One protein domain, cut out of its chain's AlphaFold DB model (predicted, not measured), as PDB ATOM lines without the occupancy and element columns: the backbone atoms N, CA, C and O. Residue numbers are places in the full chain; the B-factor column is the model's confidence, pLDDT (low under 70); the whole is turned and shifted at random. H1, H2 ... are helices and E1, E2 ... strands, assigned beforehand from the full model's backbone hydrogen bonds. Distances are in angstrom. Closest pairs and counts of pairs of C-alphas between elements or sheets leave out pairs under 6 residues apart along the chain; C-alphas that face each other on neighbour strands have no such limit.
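Overview. This is residues 155 to 319 of the 453 residues of an uncharacterized protein of Pyrenochaeta sp. DS3sAY3a (UniProt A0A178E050). A long, twisted sheet of six antiparallel strands forms a wall, with H1 and H2 over one face toward opposite ends of its length, H1 along the strands and H2 across them. Short H3 packs on H2. The printed part has 165 residues with three named helices and six named strands, in the order H1 E1 E2 E3 H2 H3 E4 E5 E6; the sheet's order is E1 E2 E3 E6 E5 E4 and the class is mixed. It is compact, with a radius of gyration of the C-alphas of 17.1 A, and elongated, spanning 55 by 29 by 28 A.

Arrangement. The sheet holds two meanders, each strand the antiparallel neighbour of the one before: E1, residues 187 to 194, E2, 197 to 205, and E3, 211 to 221; E4, 285 to 288, E5, 293 to 300, and E6, 305 to 316. E3 and E6 are antiparallel neighbours at 164 degrees, with N 216 and O 310 within hydrogen-bond range at 2.8 A. Also within range are N 191 and O 199 of hairpin E1 and E2, 3.0 A, N 200 and O 217 of hairpin E2 and E3, 2.9 A, N 286 and O 295 of hairpin E4 and E5, 2.8 A, and N 296 and O 309 of hairpin E5 and E6, 2.8 A. H1, residues 163 to 176, lies over E2 and E3 at a height over the sheet of 8.3 A; the closest C-alphas of H1 and E2 are those of Tyr 164 and Val 201, 6.4 A apart. H2, residues 234 to 247, is on the same face, making two layers, helices on one face of a sheet; its height is 10.6 A. H2 touches H3, residues 268 to 272, with residues 241 to 245 alone, the closest C-alphas being Leu 241 and Met 269, 6.8 A; H3 only grazes the sheet. In H1, H2 and H3 every O i to N i+4 pair is within hydrogen-bond range.

Along the chain. From first to last C-alpha, E6 measures 33.8 A, E3 32.1 A, E2 26.2 A, E5 22.0 A, E1 21.6 A, H2 20.3 A and H1 19.9 A. H1 begins at C-alpha 163 (228.876, 293.840, 402.806) and E6 ends at C-alpha 316 (219.657, 298.224, 422.536).

Size, cuts and confidence. The two C-alphas farthest apart, Ser 180 and Asp 234, are 55.0 A apart. The printed part has no cut; the links E3 to H2, H2 to H3 and H3 to E4 are long. Mean pLDDT of the printed part is 76.4, with 44 residues under 70, among them 183 to 197 and 222 to 232.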
ATOM      1  N   PRO A 155     240.285 304.204 397.967       59.75
ATOM      2  CA  PRO A 155     240.428 303.287 399.086       59.75
ATOM      3  C   PRO A 155     239.550 303.735 400.259       59.75
ATOM      4  O   PRO A 155     239.420 304.934 400.525       59.75
ATOM      5  N   GLY A 156     238.929 302.771 400.936       59.03
ATOM      6  CA  GLY A 156     238.252 303.004 402.214       59.03
ATOM      7  C   GLY A 156     236.789 303.452 402.152       59.03
ATOM      8  O   GLY A 156     236.165 303.544 403.207       59.03
ATOM      9  N   PHE A 157     236.199 303.660 400.966       63.25
ATOM     10  CA  PHE A 157     234.761 303.936 400.840       63.25
ATOM     11  C   PHE A 157     233.960 302.670 400.504       63.25
ATOM     12  O   PHE A 157     234.245 302.024 399.494       63.25
ATOM     13  N   PRO A 158     232.909 302.326 401.274       65.62
ATOM     14  CA  PRO A 158     232.043 301.207 400.928       65.62
ATOM     15  C   PRO A 158     231.274 301.478 399.625       65.62
ATOM     16  O   PRO A 158     230.790 302.584 399.377       65.62
ATOM     17  N   TYR A 159     231.103 300.456 398.787       69.81
ATOM     18  CA  TYR A 159     230.205 300.525 397.632       69.81
ATOM     19  C   TYR A 159     228.753 300.329 398.056       69.81
ATOM     20  O   TYR A 159     228.451 299.727 399.090       69.81
ATOM     21  N   CYS A 160     227.831 300.810 397.228       65.75
ATOM     22  CA  CYS A 160     226.427 300.469 397.379       65.75
ATOM     23  C   CYS A 160     226.236 298.958 397.216       65.75
ATOM     24  O   CYS A 160     226.838 298.353 396.334       65.75
ATOM     25  N   ASN A 161     225.447 298.357 398.110       65.12
ATOM     26  CA  ASN A 161     225.311 296.904 398.286       65.12
ATOM     27  C   ASN A 161     226.585 296.156 398.723       65.12
ATOM     28  O   ASN A 161     226.576 294.925 398.724       65.12
ATOM     29  N   SER A 162     227.650 296.856 399.132       69.12
ATOM     30  CA  SER A 162     228.784 296.200 399.798       69.12
ATOM     31  C   SER A 162     228.318 295.441 401.039       69.12
ATOM     32  O   SER A 162     227.271 295.735 401.622       69.12
ATOM     33  N   THR A 163     229.110 294.483 401.504       69.25
ATOM     34  CA  THR A 163     228.876 293.840 402.806       69.25
ATOM     35  C   THR A 163     228.661 294.825 403.953       69.25
ATOM     36  O   THR A 163     227.805 294.576 404.796       69.25
ATOM     37  N   TYR A 164     229.355 295.967 403.973       73.50
ATOM     38  CA  TYR A 164     229.093 296.999 404.979       73.50
ATOM     39  C   TYR A 164     227.675 297.560 404.862       73.50
ATOM     40  O   TYR A 164     226.959 297.612 405.856       73.50
ATOM     41  N   ALA A 165     227.252 297.926 403.649       71.94
ATOM     42  CA  ALA A 165     225.900 298.414 403.387       71.94
ATOM     43  C   ALA A 165     224.837 297.422 403.869       71.94
ATOM     44  O   ALA A 165     223.954 297.781 404.639       71.94
ATOM     45  N   ARG A 166     224.985 296.154 403.468       73.75
ATOM     46  CA  ARG A 166     224.065 295.073 403.839       73.75
ATOM     47  C   ARG A 166     224.037 294.844 405.346       73.75
ATOM     48  O   ARG A 166     222.961 294.674 405.900       73.75
ATOM     49  N   ALA A 167     225.190 294.901 406.012       75.81
ATOM     50  CA  ALA A 167     225.272 294.802 407.465       75.81
ATOM     51  C   ALA A 167     224.554 295.956 408.168       75.81
ATOM     52  O   ALA A 167     223.819 295.721 409.120       75.81
ATOM     53  N   ILE A 168     224.729 297.190 407.694       76.81
ATOM     54  CA  ILE A 168     224.034 298.358 408.239       76.81
ATOM     55  C   ILE A 168     222.520 298.248 408.022       76.81
ATOM     56  O   ILE A 168     221.755 298.456 408.964       76.81
ATOM     57  N   ASP A 169     222.080 297.877 406.821       76.44
ATOM     58  CA  ASP A 169     220.660 297.685 406.512       76.44
ATOM     59  C   ASP A 169     220.051 296.565 407.360       76.44
ATOM     60  O   ASP A 169     218.954 296.714 407.899       76.44
ATOM     61  N   GLU A 170     220.781 295.465 407.546       78.12
ATOM     62  CA  GLU A 170     220.387 294.373 408.426       78.12
ATOM     63  C   GLU A 170     220.270 294.838 409.881       78.12
ATOM     64  O   GLU A 170     219.266 294.563 410.534       78.12
ATOM     65  N   ILE A 171     221.259 295.579 410.386       79.25
ATOM     66  CA  ILE A 171     221.252 296.155 411.733       79.25
ATOM     67  C   ILE A 171     220.011 297.025 411.941       79.25
ATOM     68  O   ILE A 171     219.296 296.848 412.926       79.25
ATOM     69  N   TYR A 172     219.722 297.944 411.020       79.38
ATOM     70  CA  TYR A 172     218.559 298.820 411.150       79.38
ATOM     71  C   TYR A 172     217.235 298.078 410.979       79.38
ATOM     72  O   TYR A 172     216.268 298.412 411.662       79.38
ATOM     73  N   SER A 173     217.182 297.068 410.110       78.44
ATOM     74  CA  SER A 173     216.007 296.202 409.964       78.44
ATOM     75  C   SER A 173     215.732 295.457 411.265       78.44
ATOM     76  O   SER A 173     214.614 295.488 411.769       78.44
ATOM     77  N   ARG A 174     216.781 294.890 411.869       76.69
ATOM     78  CA  ARG A 174     216.733 294.229 413.170       76.69
ATOM     79  C   ARG A 174     216.262 295.188 414.265       76.69
ATOM     80  O   ARG A 174     215.279 294.896 414.928       76.69
ATOM     81  N   LEU A 175     216.878 296.365 414.411       77.50
ATOM     82  CA  LEU A 175     216.495 297.370 415.422       77.50
ATOM     83  C   LEU A 175     215.025 297.818 415.334       77.50
ATOM     84  O   LEU A 175     214.475 298.276 416.334       77.50
ATOM     85  N   ARG A 176     214.401 297.713 414.154       80.00
ATOM     86  CA  ARG A 176     212.980 298.027 413.934       80.00
ATOM     87  C   ARG A 176     212.054 296.822 414.120       80.00
ATOM     88  O   ARG A 176     210.871 297.030 414.372       80.00
ATOM     89  N   ALA A 177     212.562 295.601 413.972       78.88
ATOM     90  CA  ALA A 177     211.775 294.379 414.078       78.88
ATOM     91  C   ALA A 177     211.476 294.023 415.548       78.88
ATOM     92  O   ALA A 177     212.358 294.159 416.410       78.88
ATOM     93  N   PRO A 178     210.267 293.526 415.863       80.81
ATOM     94  CA  PRO A 178     209.931 293.073 417.208       80.81
ATOM     95  C   PRO A 178     210.814 291.888 417.612       80.81
ATOM     96  O   PRO A 178     211.101 291.007 416.805       80.81
ATOM     97  N   ARG A 179     211.220 291.827 418.890       72.50
ATOM     98  CA  ARG A 179     212.156 290.808 419.412       72.50
ATOM     99  C   ARG A 179     211.728 289.360 419.124       72.50
ATOM    100  O   ARG A 179     212.586 288.495 419.007       72.50
ATOM    101  N   SER A 180     210.430 289.087 419.004       78.94
ATOM    102  CA  SER A 180     209.891 287.759 418.672       78.94
ATOM    103  C   SER A 180     210.320 287.245 417.294       78.94
ATOM    104  O   SER A 180     210.387 286.038 417.096       78.94
ATOM    105  N   GLU A 181     210.632 288.138 416.356       77.25
ATOM    106  CA  GLU A 181     211.081 287.791 415.000       77.25
ATOM    107  C   GLU A 181     212.594 287.541 414.926       77.25
ATOM    108  O   GLU A 181     213.138 287.212 413.871       77.25
ATOM    109  N   TRP A 182     213.305 287.687 416.046       71.94
ATOM    110  CA  TRP A 182     214.749 287.552 416.064       71.94
ATOM    111  C   TRP A 182     215.163 286.096 416.190       71.94
ATOM    112  O   TRP A 182     215.116 285.493 417.261       71.94
ATOM    113  N   THR A 183     215.707 285.551 415.108       66.94
ATOM    114  CA  THR A 183     216.550 284.363 415.207       66.94
ATOM    115  C   THR A 183     217.920 284.770 415.750       66.94
ATOM    116  O   THR A 183     218.540 285.698 415.226       66.94
ATOM    117  N   MET A 184     218.448 284.043 416.741       59.03
ATOM    118  CA  MET A 184     219.814 284.198 417.288       59.03
ATOM    119  C   MET A 184     220.944 283.931 416.266       59.03
ATOM    120  O   MET A 184     222.106 283.751 416.633       59.03
ATOM    121  N   GLN A 185     220.629 283.883 414.973       62.50
ATOM    122  CA  GLN A 185     221.599 283.626 413.929       62.50
ATOM    123  C   GLN A 185     222.515 284.837 413.737       62.50
ATOM    124  O   GLN A 185     222.095 285.983 413.527       62.50
ATOM    125  N   MET A 186     223.803 284.532 413.865       57.34
ATOM    126  CA  MET A 186     224.912 285.418 413.570       57.34
ATOM    127  C   MET A 186     225.121 285.419 412.065       57.34
ATOM    128  O   MET A 186     225.442 284.378 411.493       57.34
ATOM    129  N   ASN A 187     224.981 286.582 411.440       63.72
ATOM    130  CA  ASN A 187     225.244 286.718 410.019       63.72
ATOM    131  C   ASN A 187     226.685 287.193 409.843       63.72
ATOM    132  O   ASN A 187     227.043 288.326 410.170       63.72
ATOM    133  N   TRP A 188     227.529 286.270 409.386       60.16
ATOM    134  CA  TRP A 188     228.862 286.587 408.892       60.16
ATOM    135  C   TRP A 188     228.739 287.043 407.447       60.16
ATOM    136  O   TRP A 188     228.215 286.314 406.605       60.16
ATOM    137  N   MET A 189     229.241 288.238 407.160       69.50
ATOM    138  CA  MET A 189     229.352 288.733 405.801       69.50
ATOM    139  C   MET A 189     230.800 289.149 405.552       69.50
ATOM    140  O   MET A 189     231.405 289.880 406.336       69.50
ATOM    141  N   GLU A 190     231.373 288.686 404.448       66.06
ATOM    142  CA  GLU A 190     232.723 289.053 404.024       66.06
ATOM    143  C   GLU A 190     232.673 289.596 402.594       66.06
ATOM    144  O   GLU A 190     231.906 289.105 401.767       66.06
ATOM    145  N   ASP A 191     233.429 290.662 402.334       62.44
ATOM    146  CA  ASP A 191     233.633 291.238 401.001       62.44
ATOM    147  C   ASP A 191     235.060 291.755 400.868       62.44
ATOM    148  O   ASP A 191     235.740 292.097 401.841       62.44
ATOM    149  N   GLU A 192     235.473 291.949 399.631       61.47
ATOM    150  CA  GLU A 192     236.590 292.832 399.341       61.47
ATOM    151  C   GLU A 192     236.025 294.242 399.116       61.47
ATOM    152  O   GLU A 192     235.178 294.423 398.244       61.47
ATOM    153  N   ILE A 193     236.414 295.241 399.932       58.84
ATOM    154  CA  ILE A 193     235.935 296.614 399.680       58.84
ATOM    155  C   ILE A 193     236.677 297.172 398.480       58.84
ATOM    156  O   ILE A 193     236.037 297.634 397.554       58.84
ATOM    157  N   THR A 194     238.009 297.149 398.516       61.28
ATOM    158  CA  THR A 194     238.894 297.739 397.501       61.28
ATOM    159  C   THR A 194     240.279 297.140 397.674       61.28
ATOM    160  O   THR A 194     240.775 297.172 398.798       61.28
ATOM    161  N   PHE A 195     240.954 296.665 396.629       54.44
ATOM    162  CA  PHE A 195     242.332 296.164 396.771       54.44
ATOM    163  C   PHE A 195     243.272 297.308 397.219       54.44
ATOM    164  O   PHE A 195     243.245 298.373 396.593       54.44
ATOM    165  N   PRO A 196     244.109 297.158 398.274       66.31
ATOM    166  CA  PRO A 196     244.489 295.937 399.011       66.31
ATOM    167  C   PRO A 196     243.772 295.729 400.370       66.31
ATOM    168  O   PRO A 196     244.284 295.043 401.255       66.31
ATOM    169  N   VAL A 197     242.618 296.359 400.584       69.75
ATOM    170  CA  VAL A 197     241.815 296.289 401.813       69.75
ATOM    171  C   VAL A 197     240.677 295.270 401.668       69.75
ATOM    172  O   VAL A 197     239.649 295.524 401.033       69.75
ATOM    173  N   ARG A 198     240.807 294.136 402.360       77.75
ATOM    174  CA  ARG A 198     239.707 293.177 402.554       77.75
ATOM    175  C   ARG A 198     238.910 293.541 403.803       77.75
ATOM    176  O   ARG A 198     239.518 293.873 404.820       77.75
ATOM    177  N   MET A 199     237.578 293.464 403.760       78.62
ATOM    178  CA  MET A 199     236.743 293.754 404.929       78.62
ATOM    179  C   MET A 199     235.714 292.669 405.200       78.62
ATOM    180  O   MET A 199     234.811 292.410 404.411       78.62
ATOM    181  N   SER A 200     235.758 292.137 406.411       78.25
ATOM    182  CA  SER A 200     234.659 291.361 406.974       78.25
ATOM    183  C   SER A 200     233.839 292.222 407.926       78.25
ATOM    184  O   SER A 200     234.377 293.035 408.683       78.25
ATOM    185  N   VAL A 201     232.523 292.040 407.900       78.25
ATOM    186  CA  VAL A 201     231.604 292.646 408.861       78.25
ATOM    187  C   VAL A 201     230.818 291.542 409.541       78.25
ATOM    188  O   VAL A 201     230.266 290.641 408.916       78.25
ATOM    189  N   TYR A 202     230.787 291.627 410.857       79.00
ATOM    190  CA  TYR A 202     230.140 290.679 411.730       79.00
ATOM    191  C   TYR A 202     229.159 291.423 412.624       79.00
ATOM    192  O   TYR A 202     229.521 292.389 413.297       79.00
ATOM    193  N   VAL A 203     227.910 290.971 412.629       76.31
ATOM    194  CA  VAL A 203     226.856 291.531 413.475       76.31
ATOM    195  C   VAL A 203     226.432 290.466 414.472       76.31
ATOM    196  O   VAL A 203     226.086 289.342 414.101       76.31
ATOM    197  N   SER A 204     226.459 290.818 415.753       77.81
ATOM    198  CA  SER A 204     226.101 289.911 416.840       77.81
ATOM    199  C   SER A 204     225.299 290.612 417.916       77.81
ATOM    200  O   SER A 204     225.502 291.793 418.184       77.81
ATOM    201  N   CYS A 205     224.443 289.851 418.584       72.88
ATOM    202  CA  CYS A 205     223.867 290.267 419.855       72.88
ATOM    203  C   CYS A 205     224.773 289.785 420.992       72.88
ATOM    204  O   CYS A 205     225.354 288.700 420.889       72.88
ATOM    205  N   LEU A 206     224.889 290.564 422.070       69.56
ATOM    206  CA  LEU A 206     225.540 290.093 423.295       69.56
ATOM    207  C   LEU A 206     224.770 288.912 423.913       69.56
ATOM    208  O   LEU A 206     223.652 288.598 423.508       69.56
ATOM    209  N   ALA A 207     225.386 288.227 424.884       65.69
ATOM    210  CA  ALA A 207     224.848 287.007 425.497       65.69
ATOM    211  C   ALA A 207     223.458 287.189 426.140       65.69
ATOM    212  O   ALA A 207     222.700 286.230 426.244       65.69
ATOM    213  N   ASP A 208     223.113 288.414 426.539       69.06
ATOM    214  CA  ASP A 208     221.788 288.782 427.051       69.06
ATOM    215  C   ASP A 208     220.741 289.029 425.944       69.06
ATOM    216  O   ASP A 208     219.548 289.184 426.223       69.06
ATOM    217  N   ALA A 209     221.173 289.042 424.681       68.94
ATOM    218  CA  ALA A 209     220.402 289.418 423.504       68.94
ATOM    219  C   ALA A 209     219.710 290.784 423.640       68.94
ATOM    220  O   ALA A 209     218.603 290.966 423.137       68.94
ATOM    221  N   THR A 210     220.330 291.732 424.347       76.88
ATOM    222  CA  THR A 210     219.780 293.084 424.530       76.88
ATOM    223  C   THR A 210     220.585 294.148 423.819       76.88
ATOM    224  O   THR A 210     220.002 295.129 423.372       76.88
ATOM    225  N   ASP A 211     221.890 293.943 423.662       81.56
ATOM    226  CA  ASP A 211     222.772 294.881 422.980       81.56
ATOM    227  C   ASP A 211     223.202 294.331 421.619       81.56
ATOM    228  O   ASP A 211     223.642 293.182 421.491       81.56
ATOM    229  N   LEU A 212     223.090 295.181 420.598       82.75
ATOM    230  CA  LEU A 212     223.543 294.899 419.245       82.75
ATOM    231  C   LEU A 212     224.948 295.460 419.040       82.75
ATOM    232  O   LEU A 212     225.176 296.671 419.127       82.75
ATOM    233  N   MET A 213     225.874 294.564 418.719       84.06
ATOM    234  CA  MET A 213     227.270 294.876 418.454       84.06
ATOM    235  C   MET A 213     227.600 294.600 416.990       84.06
ATOM    236  O   MET A 213     227.244 293.558 416.436       84.06
ATOM    237  N   MET A 214     228.342 295.517 416.382       85.81
ATOM    238  CA  MET A 214     228.951 295.334 415.073       85.81
ATOM    239  C   MET A 214     230.466 295.242 415.238       85.81
ATOM    240  O   MET A 214     231.091 296.150 415.783       85.81
ATOM    241  N   ARG A 215     231.067 294.166 414.737       87.62
ATOM    242  CA  ARG A 215     232.514 294.022 414.587       87.62
ATOM    243  C   ARG A 215     232.866 294.147 413.112       87.62
ATOM    244  O   ARG A 215     232.359 293.402 412.281       87.62
ATOM    245  N   ARG A 216     233.758 295.065 412.775       88.50
ATOM    246  CA  ARG A 216     234.325 295.218 411.435       88.50
ATOM    247  C   ARG A 216     235.782 294.809 411.492       88.50
ATOM    248  O   ARG A 216     236.481 295.117 412.453       88.50
ATOM    249  N   ARG A 217     236.229 294.099 410.473       89.19
ATOM    250  CA  ARG A 217     237.585 293.592 410.351       89.19
ATOM    251  C   ARG A 217     238.135 294.069 409.023       89.19
ATOM    252  O   ARG A 217     237.679 293.600 407.992       89.19
ATOM    253  N   TYR A 218     239.123 294.953 409.054       86.38
ATOM    254  CA  TYR A 218     239.846 295.399 407.868       86.38
ATOM    255  C   TYR A 218     241.210 294.720 407.842       86.38
ATOM    256  O   TYR A 218     241.994 294.857 408.776       86.38
ATOM    257  N   CYS A 219     241.487 293.973 406.786       87.06
ATOM    258  CA  CYS A 219     242.772 293.345 406.540       87.06
ATOM    259  C   CYS A 219     243.448 294.083 405.388       87.06
ATOM    260  O   CYS A 219     243.019 293.963 404.240       87.06
ATOM    261  N   LEU A 220     244.494 294.841 405.699       84.75
ATOM    262  CA  LEU A 220     245.318 295.513 404.708       84.75
ATOM    263  C   LEU A 220     246.448 294.561 404.329       84.75
ATOM    264  O   LEU A 220     247.270 294.187 405.172       84.75
ATOM    265  N   ASP A 221     246.450 294.136 403.069       78.06
ATOM    266  CA  ASP A 221     247.481 293.253 402.546       78.06
ATOM    267  C   ASP A 221     248.807 294.018 402.391       78.06
ATOM    268  O   ASP A 221     248.942 294.923 401.564       78.06
ATOM    269  N   GLY A 222     249.783 293.666 403.226       63.97
ATOM    270  CA  GLY A 222     251.115 294.257 403.247       63.97
ATOM    271  C   GLY A 222     252.171 293.426 402.516       63.97
ATOM    272  O   GLY A 222     253.363 293.714 402.663       63.97
ATOM    273  N   ARG A 223     251.758 292.423 401.716       61.75
ATOM    274  CA  ARG A 223     252.609 291.426 401.025       61.75
ATOM    275  C   ARG A 223     253.801 291.968 400.240       61.75
ATOM    276  O   ARG A 223     254.674 291.189 399.877       61.75
ATOM    277  N   THR A 224     253.872 293.266 399.967       51.44
ATOM    278  CA  THR A 224     254.999 293.851 399.230       51.44
ATOM    279  C   THR A 224     256.031 294.568 400.102       51.44
ATOM    280  O   THR A 224     257.080 294.919 399.569       51.44
ATOM    281  N   LYS A 225     255.783 294.811 401.400       57.75
ATOM    282  CA  LYS A 225     256.520 295.866 402.132       57.75
ATOM    283  C   LYS A 225     256.941 295.562 403.581       57.75
ATOM    284  O   LYS A 225     257.970 296.064 404.014       57.75
ATOM    285  N   PHE A 226     256.253 294.684 404.321       57.50
ATOM    286  CA  PHE A 226     256.559 294.439 405.753       57.50
ATOM    287  C   PHE A 226     257.380 293.169 406.035       57.50
ATOM    288  O   PHE A 226     257.143 292.479 407.024       57.50
ATOM    289  N   ILE A 227     258.344 292.825 405.179       53.41
ATOM    290  CA  ILE A 227     259.150 291.608 405.370       53.41
ATOM    291  C   ILE A 227     260.273 291.890 406.383       53.41
ATOM    292  O   ILE A 227     261.326 292.417 406.032       53.41
ATOM    293  N   GLY A 228     260.053 291.541 407.652       58.12
ATOM    294  CA  GLY A 228     261.087 291.556 408.691       58.12
ATOM    295  C   GLY A 228     260.568 291.073 410.057       58.12
ATOM    296  O   GLY A 228     259.416 291.339 410.381       58.12
ATOM    297  N   PRO A 229     261.389 290.382 410.873       55.22
ATOM    298  CA  PRO A 229     260.959 289.698 412.104       55.22
ATOM    299  C   PRO A 229     260.673 290.612 413.314       55.22
ATOM    300  O   PRO A 229     260.520 290.115 414.422       55.22
ATOM    301  N   ALA A 230     260.640 291.932 413.128       62.31
ATOM    302  CA  ALA A 230     260.150 292.896 414.110       62.31
ATOM    303  C   ALA A 230     259.953 294.248 413.417       62.31
ATOM    304  O   ALA A 230     260.840 294.684 412.677       62.31
ATOM    305  N   ILE A 231     258.850 294.947 413.703       61.94
ATOM    306  CA  ILE A 231     258.704 296.379 413.386       61.94
ATOM    307  C   ILE A 231     259.527 297.174 414.404       61.94
ATOM    308  O   ILE A 231     259.002 297.823 415.301       61.94
ATOM    309  N   SER A 232     260.847 297.044 414.333       65.25
ATOM    310  CA  SER A 232     261.770 297.750 415.229       65.25
ATOM    311  C   SER A 232     262.386 298.974 414.563       65.25
ATOM    312  O   SER A 232     262.912 299.853 415.247       65.25
ATOM    313  N   SER A 233     262.302 299.062 413.233       77.62
ATOM    314  CA  SER A 233     262.776 300.228 412.507       77.62
ATOM    315  C   SER A 233     261.653 301.254 412.331       77.62
ATOM    316  O   SER A 233     260.616 300.964 411.736       77.62
ATOM    317  N   ASP A 234     261.909 302.502 412.719       79.31
ATOM    318  CA  ASP A 234     262.149 303.482 411.667       79.31
ATOM    319  C   ASP A 234     261.154 303.512 410.507       79.31
ATOM    320  O   ASP A 234     260.032 304.020 410.519       79.31
ATOM    321  N   VAL A 235     261.706 302.932 409.452       81.38
ATOM    322  CA  VAL A 235     261.204 302.859 408.102       81.38
ATOM    323  C   VAL A 235     259.938 302.013 408.045       81.38
ATOM    324  O   VAL A 235     258.983 302.416 407.388       81.38
ATOM    325  N   GLN A 236     259.879 300.894 408.775       78.94
ATOM    326  CA  GLN A 236     258.704 300.019 408.776       78.94
ATOM    327  C   GLN A 236     257.494 300.686 409.439       78.94
ATOM    328  O   GLN A 236     256.384 300.559 408.928       78.94
ATOM    329  N   ILE A 237     257.690 301.437 410.533       81.06
ATOM    330  CA  ILE A 237     256.600 302.209 411.155       81.06
ATOM    331  C   ILE A 237     256.097 303.276 410.179       81.06
ATOM    332  O   ILE A 237     254.893 303.420 409.988       81.06
ATOM    333  N   GLN A 238     256.999 304.002 409.513       84.69
ATOM    334  CA  GLN A 238     256.599 305.010 408.524       84.69
ATOM    335  C   GLN A 238     255.856 304.399 407.333       84.69
ATOM    336  O   GLN A 238     254.874 304.964 406.860       84.69
ATOM    337  N   GLU A 239     256.268 303.221 406.874       82.81
ATOM    338  CA  GLU A 239     255.594 302.508 405.793       82.81
ATOM    339  C   GLU A 239     254.219 301.966 406.206       82.81
ATOM    340  O   GLU A 239     253.264 302.021 405.425       82.81
ATOM    341  N   LEU A 240     254.083 301.519 407.456       83.06
ATOM    342  CA  LEU A 240     252.811 301.134 408.067       83.06
ATOM    343  C   LEU A 240     251.860 302.321 408.123       83.06
ATOM    344  O   LEU A 240     250.728 302.233 407.650       83.06
ATOM    345  N   LEU A 241     252.335 303.448 408.646       85.06
ATOM    346  CA  LEU A 241     251.569 304.685 408.710       85.06
ATOM    347  C   LEU A 241     251.189 305.174 407.312       85.06
ATOM    348  O   LEU A 241     250.056 305.586 407.088       85.06
ATOM    349  N   HIS A 242     252.095 305.083 406.343       83.81
ATOM    350  CA  HIS A 242     251.783 305.408 404.958       83.81
ATOM    351  C   HIS A 242     250.697 304.479 404.391       83.81
ATOM    352  O   HIS A 242     249.772 304.938 403.723       83.81
ATOM    353  N   THR A 243     250.770 303.177 404.669       82.44
ATOM    354  CA  THR A 243     249.778 302.186 404.216       82.44
ATOM    355  C   THR A 243     248.409 302.443 404.848       82.44
ATOM    356  O   THR A 243     247.409 302.527 404.139       82.44
ATOM    357  N   LEU A 244     248.357 302.680 406.159       83.88
ATOM    358  CA  LEU A 244     247.130 303.051 406.865       83.88
ATOM    359  C   LEU A 244     246.566 304.385 406.352       83.88
ATOM    360  O   LEU A 244     245.395 304.451 405.994       83.88
ATOM    361  N   GLY A 245     247.392 305.421 406.212       80.56
ATOM    362  CA  GLY A 245     246.958 306.728 405.707       80.56
ATOM    363  C   GLY A 245     246.503 306.708 404.243       80.56
ATOM    364  O   GLY A 245     245.608 307.456 403.858       80.56
ATOM    365  N   SER A 246     247.091 305.842 403.412       76.19
ATOM    366  CA  SER A 246     246.681 305.665 402.009       76.19
ATOM    367  C   SER A 246     245.441 304.788 401.850       76.19
ATOM    368  O   SER A 246     244.712 304.961 400.876       76.19
ATOM    369  N   SER A 247     245.159 303.908 402.817       75.69
ATOM    370  CA  SER A 247     243.915 303.134 402.857       75.69
ATOM    371  C   SER A 247     242.678 304.003 403.083       75.69
ATOM    372  O   SER A 247     241.577 303.572 402.751       75.69
ATOM    373  N   ASN A 248     242.866 305.212 403.633       73.56
ATOM    374  CA  ASN A 248     241.822 306.202 403.886       73.56
ATOM    375  C   ASN A 248     240.578 305.594 404.560       73.56
ATOM    376  O   ASN A 248     239.436 305.903 404.221       73.56
ATOM    377  N   LEU A 249     240.816 304.678 405.503       76.44
ATOM    378  CA  LEU A 249     239.765 303.967 406.215       76.44
ATOM    379  C   LEU A 249     238.984 304.941 407.100       76.44
ATOM    380  O   LEU A 249     239.470 305.402 408.138       76.44
ATOM    381  N   GLU A 250     237.753 305.237 406.693       73.00
ATOM    382  CA  GLU A 250     236.803 305.986 407.504       73.00
ATOM    383  C   GLU A 250     236.047 305.016 408.416       73.00
ATOM    384  O   GLU A 250     235.123 304.315 408.002       73.00
ATOM    385  N   ILE A 251     236.461 304.949 409.681       79.94
ATOM    386  CA  ILE A 251     235.798 304.096 410.670       79.94
ATOM    387  C   ILE A 251     234.555 304.789 411.220       79.94
ATOM    388  O   ILE A 251     233.494 304.162 411.348       79.94
ATOM    389  N   CYS A 252     234.691 306.069 411.568       78.06
ATOM    390  CA  CYS A 252     233.591 306.944 411.943       78.06
ATOM    391  C   CYS A 252     233.947 308.423 411.710       78.06
ATOM    392  O   CYS A 252     235.110 308.751 411.471       78.06
ATOM    393  N   PRO A 253     232.975 309.340 411.866       66.81
ATOM    394  CA  PRO A 253     233.199 310.778 411.748       66.81
ATOM    395  C   PRO A 253     234.339 311.372 412.582       66.81
ATOM    396  O   PRO A 253     234.882 312.402 412.178       66.81
ATOM    397  N   HIS A 254     234.658 310.764 413.729       73.25
ATOM    398  CA  HIS A 254     235.680 311.227 414.675       73.25
ATOM    399  C   HIS A 254     237.015 310.489 414.514       73.25
ATOM    400  O   HIS A 254     238.058 311.016 414.883       73.25
ATOM    401  N   PHE A 255     236.986 309.274 413.961       77.44
ATOM    402  CA  PHE A 255     238.145 308.406 413.815       77.44
ATOM    403  C   PHE A 255     238.275 307.948 412.369       77.44
ATOM    404  O   PHE A 255     237.528 307.098 411.877       77.44
ATOM    405  N   CYS A 256     239.271 308.511 411.699       76.50
ATOM    406  CA  CYS A 256     239.631 308.172 410.336       76.50
ATOM    407  C   CYS A 256     241.147 307.980 410.231       76.50
ATOM    408  O   CYS A 256     241.930 308.644 410.916       76.50
ATOM    409  N   PHE A 257     241.559 307.076 409.346       78.06
ATOM    410  CA  PHE A 257     242.949 306.944 408.914       78.06
ATOM    411  C   PHE A 257     243.225 307.895 407.747       78.06
ATOM    412  O   PHE A 257     243.685 307.482 406.684       78.06
ATOM    413  N   ALA A 258     242.862 309.167 407.911       72.44
ATOM    414  CA  ALA A 258     242.911 310.121 406.819       72.44
ATOM    415  C   ALA A 258     244.350 310.558 406.503       72.44
ATOM    416  O   ALA A 258     245.216 310.708 407.380       72.44
ATOM    417  N   ARG A 259     244.593 310.776 405.209       67.25
ATOM    418  CA  ARG A 259     245.900 311.171 404.668       67.25
ATOM    419  C   ARG A 259     246.335 312.571 405.111       67.25
ATOM    420  O   ARG A 259     247.524 312.867 405.103       67.25
ATOM    421  N   ASP A 260     245.388 313.422 405.491       65.50
ATOM    422  CA  ASP A 260     245.601 314.804 405.924       65.50
ATOM    423  C   ASP A 260     245.867 314.954 407.432       65.50
ATOM    424  O   ASP A 260     246.008 316.079 407.918       65.50
ATOM    425  N   SER A 261     246.007 313.839 408.158       73.50
ATOM    426  CA  SER A 261     246.347 313.837 409.584       73.50
ATOM    427  C   SER A 261     247.633 314.613 409.899       73.50
ATOM    428  O   SER A 261     248.703 314.419 409.300       73.50
ATOM    429  N   ARG A 262     247.537 315.487 410.902       73.94
ATOM    430  CA  ARG A 262     248.638 316.299 411.429       73.94
ATOM    431  C   ARG A 262     249.068 315.776 412.789       73.94
ATOM    432  O   ARG A 262     248.284 315.228 413.548       73.94
ATOM    433  N   GLU A 263     250.337 315.959 413.119       75.88
ATOM    434  CA  GLU A 263     250.820 315.590 414.446       75.88
ATOM    435  C   GLU A 263     250.126 316.440 415.525       75.88
ATOM    436  O   GLU A 263     250.052 317.664 415.413       75.88
ATOM    437  N   GLY A 264     249.581 315.775 416.544       74.38
ATOM    438  CA  GLY A 264     248.852 316.390 417.650       74.38
ATOM    439  C   GLY A 264     247.387 316.732 417.363       74.38
ATOM    440  O   GLY A 264     246.747 317.341 418.215       74.38
ATOM    441  N   ASP A 265     246.831 316.352 416.209       72.25
ATOM    442  CA  ASP A 265     245.429 316.642 415.862       72.25
ATOM    443  C   ASP A 265     244.401 315.714 416.538       72.25
ATOM    444  O   ASP A 265     243.196 315.911 416.391       72.25
ATOM    445  N   GLY A 266     244.872 314.711 417.287       70.94
ATOM    446  CA  GLY A 266     244.032 313.719 417.957       70.94
ATOM    447  C   GLY A 266     243.563 312.569 417.058       70.94
ATOM    448  O   GLY A 266     242.832 311.701 417.528       70.94
ATOM    449  N   SER A 267     243.987 312.518 415.791       78.69
ATOM    450  CA  SER A 267     243.702 311.399 414.890       78.69
ATOM    451  C   SER A 267     244.431 310.115 415.312       78.69
ATOM    452  O   SER A 267     245.488 310.153 415.952       78.69
ATOM    453  N   ILE A 268     243.917 308.958 414.871       85.19
ATOM    454  CA  ILE A 268     244.599 307.659 415.051       85.19
ATOM    455  C   ILE A 268     246.004 307.718 414.468       85.19
ATOM    456  O   ILE A 268     246.958 307.261 415.085       85.19
ATOM    457  N   MET A 269     246.134 308.325 413.291       86.44
ATOM    458  CA  MET A 269     247.408 308.473 412.604       86.44
ATOM    459  C   MET A 269     248.419 309.268 413.426       86.44
ATOM    460  O   MET A 269     249.585 308.881 413.481       86.44
ATOM    461  N   SER A 270     247.991 310.342 414.097       84.06
ATOM    462  CA  SER A 270     248.864 311.075 415.012       84.06
ATOM    463  C   SER A 270     249.281 310.219 416.206       84.06
ATOM    464  O   SER A 270     250.430 310.297 416.624       84.06
ATOM    465  N   ALA A 271     248.371 309.427 416.773       86.12
ATOM    466  CA  ALA A 271     248.684 308.595 417.927       86.12
ATOM    467  C   ALA A 271     249.615 307.428 417.558       86.12
ATOM    468  O   ALA A 271     250.585 307.174 418.262       86.12
ATOM    469  N   LEU A 272     249.396 306.779 416.412       87.69
ATOM    470  CA  LEU A 272     250.234 305.681 415.920       87.69
ATOM    471  C   LEU A 272     251.663 306.114 415.543       87.69
ATOM    472  O   LEU A 272     252.537 305.256 415.429       87.69
ATOM    473  N   ARG A 273     251.929 307.417 415.364       87.19
ATOM    474  CA  ARG A 273     253.299 307.947 415.210       87.19
ATOM    475  C   ARG A 273     254.115 307.854 416.497       87.19
ATOM    476  O   ARG A 273     255.342 307.821 416.432       87.19
ATOM    477  N   ASP A 274     253.465 307.795 417.657       85.31
ATOM    478  CA  ASP A 274     254.160 307.645 418.928       85.31
ATOM    479  C   ASP A 274     254.656 306.201 419.097       85.31
ATOM    480  O   ASP A 274     253.884 305.254 419.266       85.31
ATOM    481  N   ARG A 275     255.984 306.030 419.089       76.19
ATOM    482  CA  ARG A 275     256.645 304.722 419.212       76.19
ATOM    483  C   ARG A 275     256.249 303.938 420.463       76.19
ATOM    484  O   ARG A 275     256.376 302.713 420.476       76.19
ATOM    485  N   ARG A 276     255.772 304.605 421.518       81.44
ATOM    486  CA  ARG A 276     255.346 303.941 422.760       81.44
ATOM    487  C   ARG A 276     254.208 302.944 422.531       81.44
ATOM    488  O   ARG A 276     254.093 301.994 423.302       81.44
ATOM    489  N   TYR A 277     253.416 303.119 421.472       78.44
ATOM    490  CA  TYR A 277     252.354 302.180 421.109       78.44
ATOM    491  C   TYR A 277     252.867 300.869 420.514       78.44
ATOM    492  O   TYR A 277     252.188 299.859 420.634       78.44
ATOM    493  N   TRP A 278     254.062 300.857 419.921       77.75
ATOM    494  CA  TRP A 278     254.606 299.675 419.246       77.75
ATOM    495  C   TRP A 278     255.580 298.886 420.130       77.75
ATOM    496  O   TRP A 278     255.643 297.662 420.061       77.75
ATOM    497  N   ASN A 279     256.302 299.569 421.021       74.25
ATOM    498  CA  ASN A 279     257.391 298.960 421.793       74.25
ATOM    499  C   ASN A 279     256.941 298.040 422.942       74.25
ATOM    500  O   ASN A 279     257.753 297.280 423.462       74.25
ATOM    501  N   ASN A 280     255.675 298.099 423.358       72.69
ATOM    502  CA  ASN A 280     255.209 297.383 424.553       72.69
ATOM    503  C   ASN A 280     254.646 295.983 424.262       72.69
ATOM    504  O   ASN A 280     254.151 295.333 425.181       72.69
ATOM    505  N   GLY A 281     254.651 295.533 423.001       72.50
ATOM    506  CA  GLY A 281     253.988 294.285 422.593       72.50
ATOM    507  C   GLY A 281     252.463 294.299 422.778       72.50
ATOM    508  O   GLY A 281     251.798 293.295 422.539       72.50
ATOM    509  N   CYS A 282     251.900 295.433 423.203       77.62
ATOM    510  CA  CYS A 282     250.469 295.668 423.286       77.62
ATOM    511  C   CYS A 282     250.016 296.319 421.987       77.62
ATOM    512  O   CYS A 282     250.623 297.286 421.534       77.62
ATOM    513  N   SER A 283     248.927 295.818 421.419       83.44
ATOM    514  CA  SER A 283     248.326 296.460 420.258       83.44
ATOM    515  C   SER A 283     247.649 297.769 420.673       83.44
ATOM    516  O   SER A 283     246.998 297.805 421.724       83.44
ATOM    517  N   PRO A 284     247.812 298.860 419.908       88.38
ATOM    518  CA  PRO A 284     247.157 300.118 420.221       88.38
ATOM    519  C   PRO A 284     245.635 299.978 420.109       88.38
ATOM    520  O   PRO A 284     245.117 299.448 419.121       88.38
ATOM    521  N   VAL A 285     244.944 300.484 421.132       90.38
ATOM    522  CA  VAL A 285     243.482 300.524 421.226       90.38
ATOM    523  C   VAL A 285     243.031 301.979 421.302       90.38
ATOM    524  O   VAL A 285     243.550 302.752 422.111       90.38
ATOM    525  N   PHE A 286     242.067 302.346 420.464       91.56
ATOM    526  CA  PHE A 286     241.470 303.677 420.393       91.56
ATOM    527  C   PHE A 286     239.979 303.594 420.674       91.56
ATOM    528  O   PHE A 286     239.305 302.695 420.184       91.56
ATOM    529  N   GLU A 287     239.445 304.560 421.410       91.06
ATOM    530  CA  GLU A 287     238.032 304.586 421.777       91.06
ATOM    531  C   GLU A 287     237.377 305.878 421.298       91.06
ATOM    532  O   GLU A 287     237.843 306.982 421.587       91.06
ATOM    533  N   CYS A 288     236.243 305.739 420.616       85.62
ATOM    534  CA  CYS A 288     235.348 306.844 420.325       85.62
ATOM    535  C   CYS A 288     234.122 306.757 421.210       85.62
ATOM    536  O   CYS A 288     233.253 305.905 421.007       85.62
ATOM    537  N   ARG A 289     234.020 307.685 422.156       84.44
ATOM    538  CA  ARG A 289     232.877 307.748 423.068       84.44
ATOM    539  C   ARG A 289     231.604 308.167 422.341       84.44
ATOM    540  O   ARG A 289     230.568 307.540 422.534       84.44
ATOM    541  N   ASP A 290     231.712 309.130 421.430       79.00
ATOM    542  CA  ASP A 290     230.564 309.681 420.702       79.00
ATOM    543  C   ASP A 290     229.921 308.662 419.749       79.00
ATOM    544  O   ASP A 290     228.701 308.617 419.599       79.00
ATOM    545  N   CYS A 291     230.737 307.808 419.119       79.06
ATOM    546  CA  CYS A 291     230.263 306.746 418.223       79.06
ATOM    547  C   CYS A 291     230.157 305.370 418.894       79.06
ATOM    548  O   CYS A 291     229.826 304.405 418.204       79.06
ATOM    549  N   CYS A 292     230.464 305.282 420.192       87.94
ATOM    550  CA  CYS A 292     230.498 304.048 420.976       87.94
ATOM    551  C   CYS A 292     231.293 302.924 420.287       87.94
ATOM    552  O   CYS A 292     230.794 301.806 420.126       87.94
ATOM    553  N   LEU A 293     232.515 303.232 419.838       91.25
ATOM    554  CA  LEU A 293     233.383 302.261 419.172       91.25
ATOM    555  C   LEU A 293     234.770 302.145 419.799       91.25
ATOM    556  O   LEU A 293     235.283 303.092 420.390       91.25
ATOM    557  N   GLU A 294     235.363 300.974 419.618       92.94
ATOM    558  CA  GLU A 294     236.717 300.601 420.012       92.94
ATOM    559  C   GLU A 294     237.453 300.096 418.768       92.94
ATOM    560  O   GLU A 294     236.913 299.305 417.993       92.94
ATOM    561  N   ILE A 295     238.670 300.581 418.547       92.75
ATOM    562  CA  ILE A 295     239.492 300.291 417.374       92.75
ATOM    563  C   ILE A 295     240.797 299.693 417.860       92.75
ATOM    564  O   ILE A 295     241.543 300.347 418.580       92.75
ATOM    565  N   GLU A 296     241.099 298.483 417.424       92.94
ATOM    566  CA  GLU A 296     242.331 297.776 417.748       92.94
ATOM    567  C   GLU A 296     243.123 297.558 416.455       92.94
ATOM    568  O   GLU A 296     242.588 297.044 415.470       92.94
ATOM    569  N   VAL A 297     244.390 297.980 416.435       90.50
ATOM    570  CA  VAL A 297     245.275 297.794 415.274       90.50
ATOM    571  C   VAL A 297     246.290 296.711 415.602       90.50
ATOM    572  O   VAL A 297     247.178 296.902 416.426       90.50
ATOM    573  N   LEU A 298     246.148 295.570 414.942       88.56
ATOM    574  CA  LEU A 298     246.972 294.385 415.110       88.56
ATOM    575  C   LEU A 298     247.944 294.254 413.935       88.56
ATOM    576  O   LEU A 298     247.572 294.420 412.772       88.56
ATOM    577  N   LEU A 299     249.185 293.892 414.237       83.94
ATOM    578  CA  LEU A 299     250.190 293.540 413.238       83.94
ATOM    579  C   LEU A 299     250.354 292.027 413.215       83.94
ATOM    580  O   LEU A 299     250.765 291.422 414.202       83.94
ATOM    581  N   LEU A 300     250.023 291.408 412.087       84.50
ATOM    582  CA  LEU A 300     250.154 289.970 411.903       84.50
ATOM    583  C   LEU A 300     251.474 289.677 411.191       84.50
ATOM    584  O   LEU A 300     251.504 289.499 409.972       84.50
ATOM    585  N   GLU A 301     252.565 289.614 411.959       77.00
ATOM    586  CA  GLU A 301     253.933 289.418 411.443       77.00
ATOM    587  C   GLU A 301     254.039 288.208 410.505       77.00
ATOM    588  O   GLU A 301     254.616 288.303 409.425       77.00
ATOM    589  N   ALA A 302     253.397 287.089 410.864       78.12
ATOM    590  CA  ALA A 302     253.431 285.853 410.082       78.12
ATOM    591  C   ALA A 302     252.835 285.986 408.668       78.12
ATOM    592  O   ALA A 302     253.162 285.191 407.791       78.12
ATOM    593  N   LYS A 303     251.943 286.960 408.448       76.00
ATOM    594  CA  LYS A 303     251.258 287.177 407.164       76.00
ATOM    595  C   LYS A 303     251.640 288.494 406.492       76.00
ATOM    596  O   LYS A 303     251.161 288.746 405.391       76.00
ATOM    597  N   ALA A 304     252.478 289.316 407.132       79.31
ATOM    598  CA  ALA A 304     252.726 290.700 406.728       79.31
ATOM    599  C   ALA A 304     251.414 291.483 406.497       79.31
ATOM    600  O   ALA A 304     251.302 292.276 405.567       79.31
ATOM    601  N   GLU A 305     250.399 291.229 407.329       85.25
ATOM    602  CA  GLU A 305     249.075 291.854 407.236       85.25
ATOM    603  C   GLU A 305     248.874 292.832 408.396       85.25
ATOM    604  O   GLU A 305     249.247 292.553 409.540       85.25
ATOM    605  N   VAL A 306     248.236 293.965 408.109       87.06
ATOM    606  CA  VAL A 306     247.756 294.890 409.141       87.06
ATOM    607  C   VAL A 306     246.270 294.652 409.311       87.06
ATOM    608  O   VAL A 306     245.499 294.724 408.353       87.06
ATOM    609  N   LEU A 307     245.868 294.355 410.534       90.25
ATOM    610  CA  LEU A 307     244.505 294.011 410.873       90.25
ATOM    611  C   LEU A 307     243.919 295.109 411.757       90.25
ATOM    612  O   LEU A 307     244.320 295.271 412.901       90.25
ATOM    613  N   VAL A 308     242.948 295.853 411.237       91.19
ATOM    614  CA  VAL A 308     242.196 296.842 412.013       91.19
ATOM    615  C   VAL A 308     240.860 296.227 412.406       91.19
ATOM    616  O   VAL A 308     240.020 295.931 411.554       91.19
ATOM    617  N   LEU A 309     240.663 296.017 413.700       92.12
ATOM    618  CA  LEU A 309     239.407 295.555 414.273       92.12
ATOM    619  C   LEU A 309     238.639 296.754 414.807       92.12
ATOM    620  O   LEU A 309     239.191 297.568 415.538       92.12
ATOM    621  N   VAL A 310     237.361 296.847 414.466       92.06
ATOM    622  CA  VAL A 310     236.471 297.877 414.992       92.06
ATOM    623  C   VAL A 310     235.276 297.224 415.638       92.06
ATOM    624  O   VAL A 310     234.480 296.578 414.964       92.06
ATOM    625  N   TRP A 311     235.112 297.456 416.924       91.81
ATOM    626  CA  TRP A 311     233.935 297.082 417.684       91.81
ATOM    627  C   TRP A 311     233.055 298.303 417.840       91.81
ATOM    628  O   TRP A 311     233.548 299.369 418.181       91.81
ATOM    629  N   GLN A 312     231.763 298.174 417.586       91.38
ATOM    630  CA  GLN A 312     230.822 299.272 417.731       91.38
ATOM    631  C   GLN A 312     229.552 298.786 418.412       91.38
ATOM    632  O   GLN A 312     228.911 297.843 417.944       91.38
ATOM    633  N   HIS A 313     229.176 299.462 419.492       88.50
ATOM    634  CA  HIS A 313     227.850 299.331 420.079       88.50
ATOM    635  C   HIS A 313     226.874 300.158 419.254       88.50
ATOM    636  O   HIS A 313     227.044 301.367 419.099       88.50
ATOM    637  N   ILE A 314     225.875 299.500 418.669       85.75
ATOM    638  CA  ILE A 314     224.899 300.192 417.827       85.75
ATOM    639  C   ILE A 314     223.730 300.690 418.670       85.75
ATOM    640  O   ILE A 314     223.273 301.825 418.517       85.75
ATOM    641  N   GLY A 315     223.243 299.846 419.572       83.12
ATOM    642  CA  GLY A 315     222.098 300.172 420.396       83.12
ATOM    643  C   GLY A 315     221.517 298.962 421.100       83.12
ATOM    644  O   GLY A 315     222.001 297.836 420.963       83.12
ATOM    645  N   ARG A 316     220.452 299.235 421.850       81.00
ATOM    646  CA  ARG A 316     219.657 298.224 422.536       81.00
ATOM    647  C   ARG A 316     218.478 297.797 421.688       81.00
ATOM    648  O   ARG A 316     217.868 298.617 421.006       81.00
ATOM    649  N   LEU A 317     218.149 296.520 421.773       75.88
ATOM    650  CA  LEU A 317     216.966 295.962 421.142       75.88
ATOM    651  C   LEU A 317     215.732 296.356 421.942       75.88
ATOM    652  O   LEU A 317     215.767 296.386 423.176       75.88
ATOM    653  N   ALA A 318     214.638 296.649 421.243       69.88
ATOM    654  CA  ALA A 318     213.375 296.957 421.894       69.88
ATOM    655  C   ALA A 318     212.905 295.753 422.729       69.88
ATOM    656  O   ALA A 318     212.862 294.614 422.250       69.88
ATOM    657  N   TYR A 319     212.552 295.999 423.993       66.38
ATOM    658  CA  TYR A 319     211.934 294.978 424.831       66.38
ATOM    659  C   TYR A 319     210.473 294.788 424.404       66.38
ATOM    660  O   TYR A 319     209.736 295.771 424.350       66.38
TER     661      TYR A 319